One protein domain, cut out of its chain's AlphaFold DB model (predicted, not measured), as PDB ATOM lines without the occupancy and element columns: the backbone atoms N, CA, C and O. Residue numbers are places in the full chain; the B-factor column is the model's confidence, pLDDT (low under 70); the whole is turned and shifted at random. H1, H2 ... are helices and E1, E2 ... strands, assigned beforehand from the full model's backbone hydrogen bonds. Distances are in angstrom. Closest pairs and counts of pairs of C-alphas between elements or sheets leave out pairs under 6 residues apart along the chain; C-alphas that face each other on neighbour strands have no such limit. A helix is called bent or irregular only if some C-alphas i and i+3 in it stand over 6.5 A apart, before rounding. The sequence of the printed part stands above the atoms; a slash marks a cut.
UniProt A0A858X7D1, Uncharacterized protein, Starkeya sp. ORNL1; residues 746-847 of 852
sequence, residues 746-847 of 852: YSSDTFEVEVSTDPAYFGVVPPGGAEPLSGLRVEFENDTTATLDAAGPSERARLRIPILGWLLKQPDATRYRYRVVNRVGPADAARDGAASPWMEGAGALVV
ATOM      1  N   TYR A 746     -54.796 -20.102 -46.759       62.94
ATOM      2  CA  TYR A 746     -54.844 -20.105 -45.300       62.94
ATOM      3  C   TYR A 746     -55.649 -18.894 -44.843       62.94
ATOM      4  O   TYR A 746     -55.626 -17.855 -45.507       62.94
ATOM      5  N   SER A 747     -56.349 -19.000 -43.716       64.06
ATOM      6  CA  SER A 747     -56.939 -17.808 -43.113       64.06
ATOM      7  C   SER A 747     -55.859 -16.916 -42.488       64.06
ATOM      8  O   SER A 747     -54.772 -17.376 -42.136       64.06
ATOM      9  N   SER A 748     -56.198 -15.646 -42.268       66.00
ATOM     10  CA  SER A 748     -55.462 -14.739 -41.376       66.00
ATOM     11  C   SER A 748     -55.490 -15.219 -39.922       66.00
ATOM     12  O   SER A 748     -54.617 -14.858 -39.132       66.00
ATOM     13  N   ASP A 749     -56.484 -16.040 -39.573       72.06
ATOM     14  CA  ASP A 749     -56.610 -16.640 -38.255       72.06
ATOM     15  C   ASP A 749     -55.539 -17.711 -38.039       72.06
ATOM     16  O   ASP A 749     -55.200 -18.515 -38.916       72.06
ATOM     17  N   THR A 750     -55.017 -17.717 -36.819       82.75
ATOM     18  CA  THR A 750     -53.925 -18.581 -36.378       82.75
ATOM     19  C   THR A 750     -54.267 -19.213 -35.044       82.75
ATOM     20  O   THR A 750     -54.862 -18.546 -34.197       82.75
ATOM     21  N   PHE A 751     -53.782 -20.424 -34.806       86.44
ATOM     22  CA  PHE A 751     -53.851 -21.092 -33.511       86.44
ATOM     23  C   PHE A 751     -52.445 -21.350 -32.960       86.44
ATOM     24  O   PHE A 751     -51.477 -21.451 -33.716       86.44
ATOM     25  N   GLU A 752     -52.321 -21.413 -31.636       92.12
ATOM     26  CA  GLU A 752     -51.069 -21.786 -30.974       92.12
ATOM     27  C   GLU A 752     -51.045 -23.297 -30.725       92.12
ATOM     28  O   GLU A 752     -52.000 -23.865 -30.191       92.12
ATOM     29  N   VAL A 753     -49.932 -23.929 -31.082       94.06
ATOM     30  CA  VAL A 753     -49.572 -25.291 -30.689       94.06
ATOM     31  C   VAL A 753     -48.423 -25.178 -29.702       94.06
ATOM     32  O   VAL A 753     -47.357 -24.670 -30.043       94.06
ATOM     33  N   GLU A 754     -48.629 -25.639 -28.472       96.44
ATOM     34  CA  GLU A 754     -47.524 -25.854 -27.542       96.44
ATOM     35  C   GLU A 754     -46.766 -27.108 -27.985       96.44
ATOM     36  O   GLU A 754     -47.332 -28.201 -27.999       96.44
ATOM     37  N   VAL A 755     -45.517 -26.927 -28.405       96.94
ATOM     38  CA  VAL A 755     -44.606 -27.979 -28.856       96.94
ATOM     39  C   VAL A 755     -43.609 -28.217 -27.735       96.94
ATOM     40  O   VAL A 755     -42.940 -27.281 -27.316       96.94
ATOM     41  N   SER A 756     -43.490 -29.449 -27.252       97.19
ATOM     42  CA  SER A 756     -42.638 -29.785 -26.109       97.19
ATOM     43  C   SER A 756     -41.883 -31.095 -26.306       97.19
ATOM     44  O   SER A 756     -42.255 -31.929 -27.132       97.19
ATOM     45  N   THR A 757     -40.805 -31.281 -25.553       97.06
ATOM     46  CA  THR A 757     -40.011 -32.515 -25.530       97.06
ATOM     47  C   THR A 757     -39.427 -32.750 -24.138       97.06
ATOM     48  O   THR A 757     -39.403 -31.835 -23.311       97.06
ATOM     49  N   ASP A 758     -38.971 -33.970 -23.854       95.38
ATOM     50  CA  ASP A 758     -38.308 -34.273 -22.584       95.38
ATOM     51  C   ASP A 758     -36.879 -33.688 -22.587       95.38
ATOM     52  O   ASP A 758     -36.074 -34.053 -23.453       95.38
ATOM     53  N   PRO A 759     -36.510 -32.814 -21.625       93.06
ATOM     54  CA  PRO A 759     -35.146 -32.303 -21.504       93.06
ATOM     55  C   PRO A 759     -34.075 -33.400 -21.401       93.06
ATOM     56  O   PRO A 759     -32.922 -33.151 -21.748       93.06
ATOM     57  N   ALA A 760     -34.437 -34.604 -20.941       92.19
ATOM     58  CA  ALA A 760     -33.532 -35.743 -20.803       92.19
ATOM     59  C   ALA A 760     -32.962 -36.258 -22.138       92.19
ATOM     60  O   ALA A 760     -31.970 -36.984 -22.123       92.19
ATOM     61  N   TYR A 761     -33.542 -35.883 -23.284       91.06
ATOM     62  CA  TYR A 761     -32.995 -36.232 -24.598       91.06
ATOM     63  C   TYR A 761     -31.740 -35.430 -24.979       91.06
ATOM     64  O   TYR A 761     -30.985 -35.855 -25.855       91.06
ATOM     65  N   PHE A 762     -31.493 -34.278 -24.350       91.94
ATOM     66  CA  PHE A 762     -30.405 -33.376 -24.730       91.94
ATOM     67  C   PHE A 762     -29.105 -33.654 -23.972       91.94
ATOM     68  O   PHE A 762     -29.101 -33.980 -22.788       91.94
ATOM     69  N   GLY A 763     -27.968 -33.495 -24.655       80.75
ATOM     70  CA  GLY A 763     -26.637 -33.661 -24.058       80.75
ATOM     71  C   GLY A 763     -26.235 -35.107 -23.732       80.75
ATOM     72  O   GLY A 763     -25.095 -35.339 -23.326       80.75
ATOM     73  N   VAL A 764     -27.117 -36.088 -23.945       80.81
ATOM     74  CA  VAL A 764     -26.768 -37.512 -23.883       80.81
ATOM     75  C   VAL A 764     -25.875 -37.841 -25.079       80.81
ATOM     76  O   VAL A 764     -26.271 -37.656 -26.229       80.81
ATOM     77  N   VAL A 765     -24.661 -38.327 -24.815       79.12
ATOM     78  CA  VAL A 765     -23.751 -38.834 -25.853       79.12
ATOM     79  C   VAL A 765     -24.164 -40.273 -26.185       79.12
ATOM     80  O   VAL A 765     -24.071 -41.128 -25.298       79.12
ATOM     81  N   PRO A 766     -24.613 -40.581 -27.416       75.62
ATOM     82  CA  PRO A 766     -25.019 -41.936 -27.762       75.62
ATOM     83  C   PRO A 766     -23.822 -42.903 -27.760       75.62
ATOM     84  O   PRO A 766     -22.710 -42.522 -28.156       75.62
ATOM     85  N   PRO A 767     -24.013 -44.175 -27.362       74.81
ATOM     86  CA  PRO A 767     -22.975 -45.188 -27.511       74.81
ATOM     87  C   PRO A 767     -22.603 -45.343 -28.994       74.81
ATOM     88  O   PRO A 767     -23.475 -45.426 -29.854       74.81
ATOM     89  N   GLY A 768     -21.301 -45.381 -29.294       77.69
ATOM     90  CA  GLY A 768     -20.784 -45.450 -30.669       77.69
ATOM     91  C   GLY A 768     -20.161 -44.154 -31.204       77.69
ATOM     92  O   GLY A 768     -19.640 -44.161 -32.314       77.69
ATOM     93  N   GLY A 769     -20.147 -43.066 -30.423       74.44
ATOM     94  CA  GLY A 769     -19.418 -41.838 -30.782       74.44
ATOM     95  C   GLY A 769     -20.159 -40.907 -31.746       74.44
ATOM     96  O   GLY A 769     -19.529 -40.056 -32.368       74.44
ATOM     97  N   ALA A 770     -21.481 -41.056 -31.863       79.88
ATOM     98  CA  ALA A 770     -22.325 -40.072 -32.531       79.88
ATOM     99  C   ALA A 770     -22.294 -38.723 -31.785       79.88
ATOM    100  O   ALA A 770     -22.104 -38.673 -30.566       79.88
ATOM    101  N   GLU A 771     -22.493 -37.623 -32.514       84.75
ATOM    102  CA  GLU A 771     -22.596 -36.293 -31.906       84.75
ATOM    103  C   GLU A 771     -23.825 -36.220 -30.975       84.75
ATOM    104  O   GLU A 771     -24.886 -36.746 -31.325       84.75
ATOM    105  N   PRO A 772     -23.718 -35.581 -29.794       88.00
ATOM    106  CA  PRO A 772     -24.840 -35.458 -28.873       88.00
ATOM    107  C   PRO A 772     -25.965 -34.613 -29.480       88.00
ATOM    108  O   PRO A 772     -25.725 -33.655 -30.225       88.00
ATOM    109  N   LEU A 773     -27.202 -34.943 -29.107       91.50
ATOM    110  CA  LEU A 773     -28.366 -34.149 -29.482       91.50
ATOM    111  C   LEU A 773     -28.332 -32.804 -28.742       91.50
ATOM    112  O   LEU A 773     -28.301 -32.751 -27.510       91.50
ATOM    113  N   SER A 774     -28.348 -31.722 -29.515       93.06
ATOM    114  CA  SER A 774     -28.311 -30.336 -29.028       93.06
ATOM    115  C   SER A 774     -29.672 -29.648 -29.046       93.06
ATOM    116  O   SER A 774     -29.886 -28.704 -28.293       93.06
ATOM    117  N   GLY A 775     -30.588 -30.137 -29.883       95.12
ATOM    118  CA  GLY A 775     -31.934 -29.607 -30.031       95.12
ATOM    119  C   GLY A 775     -32.792 -30.465 -30.963       95.12
ATOM    120  O   GLY A 775     -32.302 -31.400 -31.602       95.12
ATOM    121  N   LEU A 776     -34.066 -30.111 -31.076       96.06
ATOM    122  CA  LEU A 776     -35.006 -30.618 -32.074       96.06
ATOM    123  C   LEU A 776     -35.598 -29.427 -32.830       96.06
ATOM    124  O   LEU A 776     -36.114 -28.504 -32.205       96.06
ATOM    125  N   ARG A 777     -35.566 -29.449 -34.166       96.12
ATOM    126  CA  ARG A 777     -36.357 -28.526 -34.991       96.12
ATOM    127  C   ARG A 777     -37.626 -29.241 -35.434       96.12
ATOM    128  O   ARG A 777     -37.558 -30.219 -36.173       96.12
ATOM    129  N   VAL A 778     -38.777 -28.758 -34.990       96.06
ATOM    130  CA  VAL A 778     -40.084 -29.215 -35.467       96.06
ATOM    131  C   VAL A 778     -40.501 -28.312 -36.614       96.06
ATOM    132  O   VAL A 778     -40.674 -27.109 -36.433       96.06
ATOM    133  N   GLU A 779     -40.627 -28.887 -37.802       95.06
ATOM    134  CA  GLU A 779     -41.056 -28.197 -39.015       95.06
ATOM    135  C   GLU A 779     -42.524 -28.511 -39.277       95.06
ATOM    136  O   GLU A 779     -42.919 -29.676 -39.272       95.06
ATOM    137  N   PHE A 780     -43.327 -27.482 -39.520       92.38
ATOM    138  CA  PHE A 780     -44.722 -27.605 -39.924       92.38
ATOM    139  C   PHE A 780     -44.849 -27.393 -41.433       92.38
ATOM    140  O   PHE A 780     -44.044 -26.686 -42.033       92.38
ATOM    141  N   GLU A 781     -45.880 -27.972 -42.049       82.56
ATOM    142  CA  GLU A 781     -46.090 -27.951 -43.512       82.56
ATOM    143  C   GLU A 781     -46.226 -26.533 -44.110       82.56
ATOM    144  O   GLU A 781     -46.039 -26.343 -45.306       82.56
ATOM    145  N   ASN A 782     -46.489 -25.527 -43.269       70.25
ATOM    146  CA  ASN A 782     -46.730 -24.132 -43.650       70.25
ATOM    147  C   ASN A 782     -45.528 -23.212 -43.325       70.25
ATOM    148  O   ASN A 782     -45.730 -22.101 -42.834       70.25
ATOM    149  N   ASP A 783     -44.293 -23.700 -43.489       73.31
ATOM    150  CA  ASP A 783     -43.011 -23.007 -43.215       73.31
ATOM    151  C   ASP A 783     -42.792 -22.482 -41.774       73.31
ATOM    152  O   ASP A 783     -41.784 -21.833 -41.477       73.31
ATOM    153  N   THR A 784     -43.694 -22.777 -40.834       84.38
ATOM    154  CA  THR A 784     -43.474 -22.502 -39.407       84.38
ATOM    155  C   THR A 784     -42.506 -23.531 -38.825       84.38
ATOM    156  O   THR A 784     -42.636 -24.729 -39.070       84.38
ATOM    157  N   THR A 785     -41.566 -23.086 -37.990       92.25
ATOM    158  CA  THR A 785     -40.635 -23.966 -37.270       92.25
ATOM    159  C   THR A 785     -40.600 -23.625 -35.786       92.25
ATOM    160  O   THR A 785     -40.450 -22.447 -35.457       92.25
ATOM    161  N   ALA A 786     -40.641 -24.636 -34.920       94.56
ATOM    162  CA  ALA A 786     -40.262 -24.523 -33.511       94.56
ATOM    163  C   ALA A 786     -38.883 -25.168 -33.292       94.56
ATOM    164  O   ALA A 786     -38.558 -26.164 -33.940       94.56
ATOM    165  N   THR A 787     -38.061 -24.610 -32.408       95.12
ATOM    166  CA  THR A 787     -36.749 -25.145 -32.026       95.12
ATOM    167  C   THR A 787     -36.717 -25.368 -30.522       95.12
ATOM    168  O   THR A 787     -36.747 -24.419 -29.747       95.12
ATOM    169  N   LEU A 788     -36.634 -26.634 -30.122       95.88
ATOM    170  CA  LEU A 788     -36.545 -27.047 -28.728       95.88
ATOM    171  C   LEU A 788     -35.100 -27.389 -28.378       95.88
ATOM    172  O   LEU A 788     -34.425 -28.070 -29.152       95.88
ATOM    173  N   ASP A 789     -34.646 -26.977 -27.201       94.88
ATOM    174  CA  ASP A 789     -33.341 -27.339 -26.647       94.88
ATOM    175  C   ASP A 789     -33.414 -27.535 -25.119       94.88
ATOM    176  O   ASP A 789     -34.486 -27.477 -24.512       94.88
ATOM    177  N   ALA A 790     -32.275 -27.795 -24.474       91.88
ATOM    178  CA  ALA A 790     -32.217 -28.032 -23.029       91.88
ATOM    179  C   ALA A 790     -32.606 -26.812 -22.164       91.88
ATOM    180  O   ALA A 790     -32.953 -26.982 -20.995       91.88
ATOM    181  N   ALA A 791     -32.528 -25.591 -22.703       91.50
ATOM    182  CA  ALA A 791     -32.925 -24.356 -22.030       91.50
ATOM    183  C   ALA A 791     -34.385 -23.971 -22.338       91.50
ATOM    184  O   ALA A 791     -35.065 -23.418 -21.471       91.50
ATOM    185  N   GLY A 792     -34.868 -24.289 -23.543       94.12
ATOM    186  CA  GLY A 792     -36.249 -24.142 -23.997       94.12
ATOM    187  C   GLY A 792     -36.844 -25.471 -24.480       94.12
ATOM    188  O   GLY A 792     -36.994 -25.659 -25.684       94.12
ATOM    189  N   PRO A 793     -37.232 -26.392 -23.576       95.12
ATOM    190  CA  PRO A 793     -37.819 -27.685 -23.947       95.12
ATOM    191  C   PRO A 793     -39.298 -27.592 -24.367       95.12
ATOM    192  O   PRO A 793     -39.905 -28.610 -24.697       95.12
ATOM    193  N   SER A 794     -39.890 -26.392 -24.333       95.69
ATOM    194  CA  SER A 794     -41.226 -26.086 -24.853       95.69
ATOM    195  C   SER A 794     -41.207 -24.738 -25.584       95.69
ATOM    196  O   SER A 794     -40.648 -23.764 -25.075       95.69
ATOM    197  N   GLU A 795     -41.836 -24.677 -26.757       95.62
ATOM    198  CA  GLU A 795     -42.058 -23.465 -27.551       95.62
ATOM    199  C   GLU A 795     -43.497 -23.449 -28.088       95.62
ATOM    200  O   GLU A 795     -44.082 -24.488 -28.397       95.62
ATOM    201  N   ARG A 796     -44.090 -22.259 -28.238       94.62
ATOM    202  CA  ARG A 796     -45.398 -22.105 -28.887       94.62
ATOM    203  C   ARG A 796     -45.243 -21.802 -30.372       94.62
ATOM    204  O   ARG A 796     -44.901 -20.683 -30.751       94.62
ATOM    205  N   ALA A 797     -45.569 -22.775 -31.215       91.06
ATOM    206  CA  ALA A 797     -45.680 -22.576 -32.652       91.06
ATOM    207  C   ALA A 797     -47.027 -21.921 -32.992       91.06
ATOM    208  O   ALA A 797     -48.090 -22.446 -32.661       91.06
ATOM    209  N   ARG A 798     -46.998 -20.780 -33.687       89.44
ATOM    210  CA  ARG A 798     -48.203 -20.109 -34.193       89.44
ATOM    211  C   ARG A 798     -48.490 -20.584 -35.618       89.44
ATOM    212  O   ARG A 798     -47.792 -20.198 -36.555       89.44
ATOM    213  N   LEU A 799     -49.496 -21.439 -35.778       85.50
ATOM    214  CA  LEU A 799     -49.869 -22.060 -37.051       85.50
ATOM    215  C   LEU A 799     -51.056 -21.336 -37.692       85.50
ATOM    216  O   LEU A 799     -51.951 -20.860 -36.995       85.50
ATOM    217  N   ARG A 800     -51.079 -21.258 -39.026       81.81
ATOM    218  CA  ARG A 800     -52.218 -20.729 -39.796       81.81
ATOM    219  C   ARG A 800     -53.315 -21.791 -39.926       81.81
ATOM    220  O   ARG A 800     -52.997 -22.956 -40.158       81.81
ATOM    221  N   ILE A 801     -54.587 -21.399 -39.819       83.12
ATOM    222  CA  ILE A 801     -55.720 -22.325 -39.990       83.12
ATOM    223  C   ILE A 801     -55.970 -22.572 -41.499       83.12
ATOM    224  O   ILE A 801     -56.019 -21.609 -42.275       83.12
ATOM    225  N   PRO A 802     -56.142 -23.831 -41.957       81.19
ATOM    226  CA  PRO A 802     -56.562 -24.134 -43.325       81.19
ATOM    227  C   PRO A 802     -57.959 -23.574 -43.608       81.19
ATOM    228  O   PRO A 802     -58.924 -23.884 -42.903       81.19
ATOM    229  N   ILE A 803     -58.097 -22.768 -44.666       82.69
ATOM    230  CA  ILE A 803     -59.303 -21.948 -44.853       82.69
ATOM    231  C   ILE A 803     -60.582 -22.762 -45.073       82.69
ATOM    232  O   ILE A 803     -61.661 -22.344 -44.667       82.69
ATOM    233  N   LEU A 804     -60.460 -23.947 -45.676       81.69
ATOM    234  CA  LEU A 804     -61.578 -24.863 -45.897       81.69
ATOM    235  C   LEU A 804     -62.148 -25.385 -44.568       81.69
ATOM    236  O   LEU A 804     -63.363 -25.390 -44.385       81.69
ATOM    237  N   GLY A 805     -61.276 -25.779 -43.632       81.31
ATOM    238  CA  GLY A 805     -61.687 -26.250 -42.309       81.31
ATOM    239  C   GLY A 805     -62.362 -25.141 -41.502       81.31
ATOM    240  O   GLY A 805     -63.395 -25.376 -40.879       81.31
ATOM    241  N   TRP A 806     -61.827 -23.919 -41.586       84.75
ATOM    242  CA  TRP A 806     -62.418 -22.716 -40.990       84.75
ATOM    243  C   TRP A 806     -63.809 -22.400 -41.572       84.75
ATOM    244  O   TRP A 806     -64.776 -22.293 -40.818       84.75
ATOM    245  N   LEU A 807     -63.940 -22.343 -42.905       83.19
ATOM    246  CA  LEU A 807     -65.209 -22.077 -43.600       83.19
ATOM    247  C   LEU A 807     -66.295 -23.103 -43.271       83.19
ATOM    248  O   LEU A 807     -67.446 -22.741 -43.029       83.19
ATOM    249  N   LEU A 808     -65.928 -24.384 -43.252       84.19
ATOM    250  CA  LEU A 808     -66.839 -25.485 -42.944       84.19
ATOM    251  C   LEU A 808     -67.051 -25.685 -41.433       84.19
ATOM    252  O   LEU A 808     -67.781 -26.596 -41.047       84.19
ATOM    253  N   LYS A 809     -66.423 -24.859 -40.578       85.12
ATOM    254  CA  LYS A 809     -66.433 -24.966 -39.106       85.12
ATOM    255  C   LYS A 809     -66.092 -26.382 -38.619       85.12
ATOM    256  O   LYS A 809     -66.668 -26.876 -37.649       85.12
ATOM    257  N   GLN A 810     -65.176 -27.050 -39.317       83.75
ATOM    258  CA  GLN A 810     -64.781 -28.419 -39.007       83.75
ATOM    259  C   GLN A 810     -63.997 -28.458 -37.687       83.75
ATOM    260  O   GLN A 810     -63.100 -27.634 -37.495       83.75
ATOM    261  N   PRO A 811     -64.253 -29.437 -36.798       79.56
ATOM    262  CA  PRO A 811     -63.465 -29.601 -35.573       79.56
ATOM    263  C   PRO A 811     -61.988 -29.898 -35.879       79.56
ATOM    264  O   PRO A 811     -61.110 -29.556 -35.095       79.56
ATOM    265  N   ASP A 812     -61.715 -30.469 -37.055       80.44
ATOM    266  CA  ASP A 812     -60.377 -30.797 -37.543       80.44
ATOM    267  C   ASP A 812     -59.623 -29.604 -38.165       80.44
ATOM    268  O   ASP A 812     -58.489 -29.764 -38.607       80.44
ATOM    269  N   ALA A 813     -60.197 -28.393 -38.168       81.81
ATOM    270  CA  ALA A 813     -59.536 -27.192 -38.692       81.81
ATOM    271  C   ALA A 813     -58.231 -26.826 -37.951       81.81
ATOM    272  O   ALA A 813     -57.414 -26.082 -38.482       81.81
ATOM    273  N   THR A 814     -58.016 -27.347 -36.739       85.50
ATOM    274  CA  THR A 814     -56.783 -27.173 -35.951       85.50
ATOM    275  C   THR A 814     -55.851 -28.391 -35.994       85.50
ATOM    276  O   THR A 814     -54.915 -28.479 -35.194       85.50
ATOM    277  N   ARG A 815     -56.065 -29.333 -36.925       88.81
ATOM    278  CA  ARG A 815     -55.052 -30.346 -37.256       88.81
ATOM    279  C   ARG A 815     -53.902 -29.715 -38.037       88.81
ATOM    280  O   ARG A 815     -54.085 -28.756 -38.785       88.81
ATOM    281  N   TYR A 816     -52.714 -30.278 -37.877       89.88
ATOM    282  CA  TYR A 816     -51.495 -29.820 -38.538       89.88
ATOM    283  C   TYR A 816     -50.617 -31.002 -38.937       89.88
ATOM    284  O   TYR A 816     -50.610 -32.037 -38.270       89.88
ATOM    285  N   ARG A 817     -49.833 -30.831 -40.004       92.62
ATOM    286  CA  ARG A 817     -48.768 -31.766 -40.374       92.62
ATOM    287  C   ARG A 817     -47.416 -31.214 -39.954       92.62
ATOM    288  O   ARG A 817     -47.135 -30.029 -40.150       92.62
ATOM    289  N   TYR A 818     -46.604 -32.076 -39.356       95.81
ATOM    290  CA  TYR A 818     -45.290 -31.736 -38.823       95.81
ATOM    291  C   TYR A 818     -44.271 -32.846 -39.095       95.81
ATOM    292  O   TYR A 818     -44.633 -34.004 -39.306       95.81
ATOM    293  N   ARG A 819     -42.987 -32.502 -39.062       97.00
ATOM    294  CA  ARG A 819     -41.877 -33.454 -38.959       97.00
ATOM    295  C   ARG A 819     -40.847 -32.953 -37.953       97.00
ATOM    296  O   ARG A 819     -40.710 -31.751 -37.742       97.00
ATOM    297  N   VAL A 820     -40.127 -33.877 -37.336       96.94
ATOM    298  CA  VAL A 820     -39.064 -33.582 -36.369       96.94
ATOM    299  C   VAL A 820     -37.719 -33.754 -37.061       96.94
ATOM    300  O   VAL A 820     -37.521 -34.732 -37.775       96.94
ATOM    301  N   VAL A 821     -36.801 -32.815 -36.858       96.69
ATOM    302  CA  VAL A 821     -35.428 -32.850 -37.368       96.69
ATOM    303  C   VAL A 821     -34.473 -32.739 -36.184       96.69
ATOM    304  O   VAL A 821     -34.504 -31.758 -35.437       96.69
ATOM    305  N   ASN A 822     -33.613 -33.738 -36.003       95.44
ATOM    306  CA  ASN A 822     -32.591 -33.720 -34.961       95.44
ATOM    307  C   ASN A 822     -31.576 -32.602 -35.235       95.44
ATOM    308  O   ASN A 822     -31.155 -32.410 -36.376       95.44
ATOM    309  N   ARG A 823     -31.131 -31.893 -34.192       94.75
ATOM    310  CA  ARG A 823     -30.046 -30.903 -34.279       94.75
ATOM    311  C   ARG A 823     -28.838 -31.425 -33.505       94.75
ATOM    312  O   ARG A 823     -28.911 -31.595 -32.287       94.75
ATOM    313  N   VAL A 824     -27.729 -31.680 -34.193       92.06
ATOM    314  CA  VAL A 824     -26.516 -32.305 -33.625       92.06
ATOM    315  C   VAL A 824     -25.315 -31.356 -33.631       92.06
ATOM    316  O   VAL A 824     -25.236 -30.458 -34.473       92.06
ATOM    317  N   GLY A 825     -24.402 -31.542 -32.673       87.56
ATOM    318  CA  GLY A 825     -23.203 -30.712 -32.489       87.56
ATOM    319  C   GLY A 825     -23.321 -29.716 -31.320       87.56
ATOM    320  O   GLY A 825     -24.203 -29.853 -30.479       87.56
ATOM    321  N   PRO A 826     -22.432 -28.713 -31.199       83.12
ATOM    322  CA  PRO A 826     -22.585 -27.654 -30.202       83.12
ATOM    323  C   PRO A 826     -23.705 -26.682 -30.606       83.12
ATOM    324  O   PRO A 826     -23.831 -26.371 -31.787       83.12
ATOM    325  N   ALA A 827     -24.475 -26.159 -29.643       78.62
ATOM    326  CA  ALA A 827     -25.678 -25.348 -29.895       78.62
ATOM    327  C   ALA A 827     -25.461 -24.195 -30.904       78.62
ATOM    328  O   ALA A 827     -26.221 -24.064 -31.863       78.62
ATOM    329  N   ASP A 828     -24.369 -23.438 -30.754       76.50
ATOM    330  CA  ASP A 828     -24.011 -22.300 -31.622       76.50
ATOM    331  C   ASP A 828     -23.626 -22.693 -33.066       76.50
ATOM    332  O   ASP A 828     -23.491 -21.832 -33.936       76.50
ATOM    333  N   ALA A 829     -23.414 -23.985 -33.333       81.94
ATOM    334  CA  ALA A 829     -22.994 -24.525 -34.627       81.94
ATOM    335  C   ALA A 829     -23.795 -25.776 -35.042       81.94
ATOM    336  O   ALA A 829     -23.335 -26.551 -35.888       81.94
ATOM    337  N   ALA A 830     -24.971 -25.982 -34.440       85.56
ATOM    338  CA  ALA A 830     -25.747 -27.200 -34.603       85.56
ATOM    339  C   ALA A 830     -26.193 -27.405 -36.060       85.56
ATOM    340  O   ALA A 830     -26.646 -26.473 -36.739       85.56
ATOM    341  N   ARG A 831     -26.070 -28.644 -36.535       91.31
ATOM    342  CA  ARG A 831     -26.409 -29.072 -37.897       91.31
ATOM    343  C   ARG A 831     -27.668 -29.926 -37.890       91.31
ATOM    344  O   ARG A 831     -27.987 -30.559 -36.887       91.31
ATOM    345  N   ASP A 832     -28.358 -29.951 -39.021       92.81
ATOM    346  CA  ASP A 832     -29.530 -30.802 -39.210       92.81
ATOM    347  C   ASP A 832     -29.081 -32.257 -39.415       92.81
ATOM    348  O   ASP A 832     -28.212 -32.531 -40.246       92.81
ATOM    349  N   GLY A 833     -29.644 -33.165 -38.620       91.56
ATOM    350  CA  GLY A 833     -29.391 -34.604 -38.646       91.56
ATOM    351  C   GLY A 833     -30.573 -35.387 -39.222       91.56
ATOM    352  O   GLY A 833     -31.207 -34.961 -40.186       91.56
ATOM    353  N   ALA A 834     -30.876 -36.545 -38.625       93.19
ATOM    354  CA  ALA A 834     -32.019 -37.372 -39.012       93.19
ATOM    355  C   ALA A 834     -33.352 -36.602 -38.916       93.19
ATOM    356  O   ALA A 834     -33.552 -35.793 -38.006       93.19
ATOM    357  N   ALA A 835     -34.263 -36.878 -39.853       95.56
ATOM    358  CA  ALA A 835     -35.571 -36.241 -39.952       95.56
ATOM    359  C   ALA A 835     -36.683 -37.293 -40.050       95.56
ATOM    360  O   ALA A 835     -36.551 -38.272 -40.785       95.56
ATOM    361  N   SER A 836     -37.787 -37.082 -39.333       95.75
ATOM    362  CA  SER A 836     -38.950 -37.968 -39.378       95.75
ATOM    363  C   SER A 836     -39.694 -37.840 -40.718       95.75
ATOM    364  O   SER A 836     -39.601 -36.804 -41.390       95.75
ATOM    365  N   PRO A 837     -40.521 -38.832 -41.098       94.88
ATOM    366  CA  PRO A 837     -41.588 -38.587 -42.063       94.88
ATOM    367  C   PRO A 837     -42.546 -37.494 -41.554       94.88
ATOM    368  O   PRO A 837     -42.585 -37.177 -40.361       94.88
ATOM    369  N   TRP A 838     -43.343 -36.939 -42.467       94.19
ATOM    370  CA  TRP A 838     -44.443 -36.035 -42.127       94.19
ATOM    371  C   TRP A 838     -45.569 -36.794 -41.416       94.19
ATOM    372  O   TRP A 838     -46.134 -37.733 -41.980       94.19
ATOM    373  N   MET A 839     -45.917 -36.351 -40.212       95.69
ATOM    374  CA  MET A 839     -46.959 -36.905 -39.344       95.69
ATOM    375  C   MET A 839     -48.098 -35.896 -39.157       95.69
ATOM    376  O   MET A 839     -47.892 -34.693 -39.307       95.69
ATOM    377  N   GLU A 840     -49.296 -36.370 -38.813       93.31
ATOM    378  CA  GLU A 840     -50.418 -35.519 -38.391       93.31
ATOM    379  C   GLU A 840     -50.439 -35.342 -36.866       93.31
ATOM    380  O   GLU A 840     -50.103 -36.259 -36.115       93.31
ATOM    381  N   GLY A 841     -50.859 -34.163 -36.408       90.94
ATOM    382  CA  GLY A 841     -51.063 -33.828 -35.002       90.94
ATOM    383  C   GLY A 841     -52.297 -32.947 -34.791       90.94
ATOM    384  O   GLY A 841     -52.835 -32.354 -35.730       90.94
ATOM    385  N   ALA A 842     -52.759 -32.884 -33.542       91.12
ATOM    386  CA  ALA A 842     -53.893 -32.077 -33.104       91.12
ATOM    387  C   ALA A 842     -53.704 -31.672 -31.635       91.12
ATOM    388  O   ALA A 842     -53.238 -32.475 -30.828       91.12
ATOM    389  N   GLY A 843     -54.088 -30.447 -31.266       90.94
ATOM    390  CA  GLY A 843     -53.861 -29.930 -29.910       90.94
ATOM    391  C   GLY A 843     -52.376 -29.683 -29.614       90.94
ATOM    392  O   GLY A 843     -51.627 -29.305 -30.514       90.94
ATOM    393  N   ALA A 844     -51.954 -29.868 -28.360       93.69
ATOM    394  CA  ALA A 844     -50.548 -29.749 -27.959       93.69
ATOM    395  C   ALA A 844     -49.703 -30.914 -28.505       93.69
ATOM    396  O   ALA A 844     -50.169 -32.050 -28.577       93.69
ATOM    397  N   LEU A 845     -48.454 -30.623 -28.862       96.12
ATOM    398  CA  LEU A 845     -47.530 -31.550 -29.497       96.12
ATOM    399  C   LEU A 845     -46.396 -31.925 -28.534       96.12
ATOM    400  O   LEU A 845     -45.675 -31.059 -28.042       96.12
ATOM    401  N   VAL A 846     -46.196 -33.224 -28.312       96.31
ATOM    402  CA  VAL A 846     -45.005 -33.760 -27.636       96.31
ATOM    403  C   VAL A 846     -44.169 -34.505 -28.671       96.31
ATOM    404  O   VAL A 846     -44.673 -35.423 -29.317       96.31
ATOM    405  N   VAL A 847     -42.910 -34.109 -28.846       96.31
ATOM    406  CA  VAL A 847     -41.969 -34.723 -29.796       96.31
ATOM    407  C   VAL A 847     -40.837 -35.449 -29.079       96.31
ATOM    408  O   VAL A 847     -40.399 -35.046 -28.003       96.31
TER     409      VAL A 847
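Overview. This is residues 746 to 847 of the 852 residues of an uncharacterized protein of Starkeya sp. ORNL1 (UniProt A0A858X7D1). An elongated, partly closed roll of strands: the two-strand ribbon of E1 and E4 lies over part of a strongly twisted sheet of E2, E3, E5, E6 and E7, with E4 beside E3 at one edge and E1 paired with residues 845 to 846 at the other. The short helices H1 and H2 are at one end of the rod, and the long loop of residues 757 to 772 reaches its other end at Gly 768. The printed part has 102 residues, with seven named strands and two named helices in the order E1, E2, E3, E4, H1, H2, E5, E6, E7; the class is mostly strand, and the neighbour strands are antiparallel. It is only just compact, close to loose, with a radius of gyration of the C-alphas of 15.3 A and spans of 51 by 23 by 20 A.

Along the chain. E1 runs from residue 746, C-alpha at (-54.844, -20.105, -45.300), to 756, 24.7 A, and bends by 88 degrees at residue 749. E2 is residues 773 to 780, 20.5 A, and E3 is residues 785 to 789. E4 is residues 794 to 802, 24.1 A. H1 is residues 803 to 807, and H2 is residues 811 to 814, irregular, with C-alphas 811 and 814 7.1 A apart. E5, residues 815 to 824, spans 28.8 A. E6 is residues 831 to 835, and E7, residues 839 to 842, ends with its C-alpha at (-53.893, -32.077, -33.104).

Arrangement. E1 and E4 are antiparallel at 154 degrees, with N 753 and O 797 2.8 A apart. Residues 755 to 756 of E1 pair in parallel with residues 845 to 846. The closest C-alphas of E3 and E4, Ala 786 and Ala 797, are 5.8 A apart. E2 and E3 form a hairpin, with N 776 and O 788 2.8 A apart. On the other side of E2 is E5, with N 777 and O 821 2.8 A apart. E6 and E7 lie on the other side of E5 from E2: E5 and E6 form a hairpin with N 833 and O 822 2.8 A apart, and N 841 and O 816 of E7 and E5 are 2.8 A apart. E4 and E5 are near each other, while E1 and E5 are apart. H1 and H2 touch only at the corner, the C-alphas of Gly 805 and Ala 813 being closest at 4.3 A. In H1 the O i to N i+4 pair is within hydrogen-bond range; H2 is too short for one.

Size, cuts and confidence. The C-alphas farthest apart, those of Gly 768 and Leu 807, are 51.8 A apart. The printed part has no cut. The link from E1 to E2, 16 residues, is long. The mean pLDDT of the printed part is 88.2, and residues 746 to 748 are under 70.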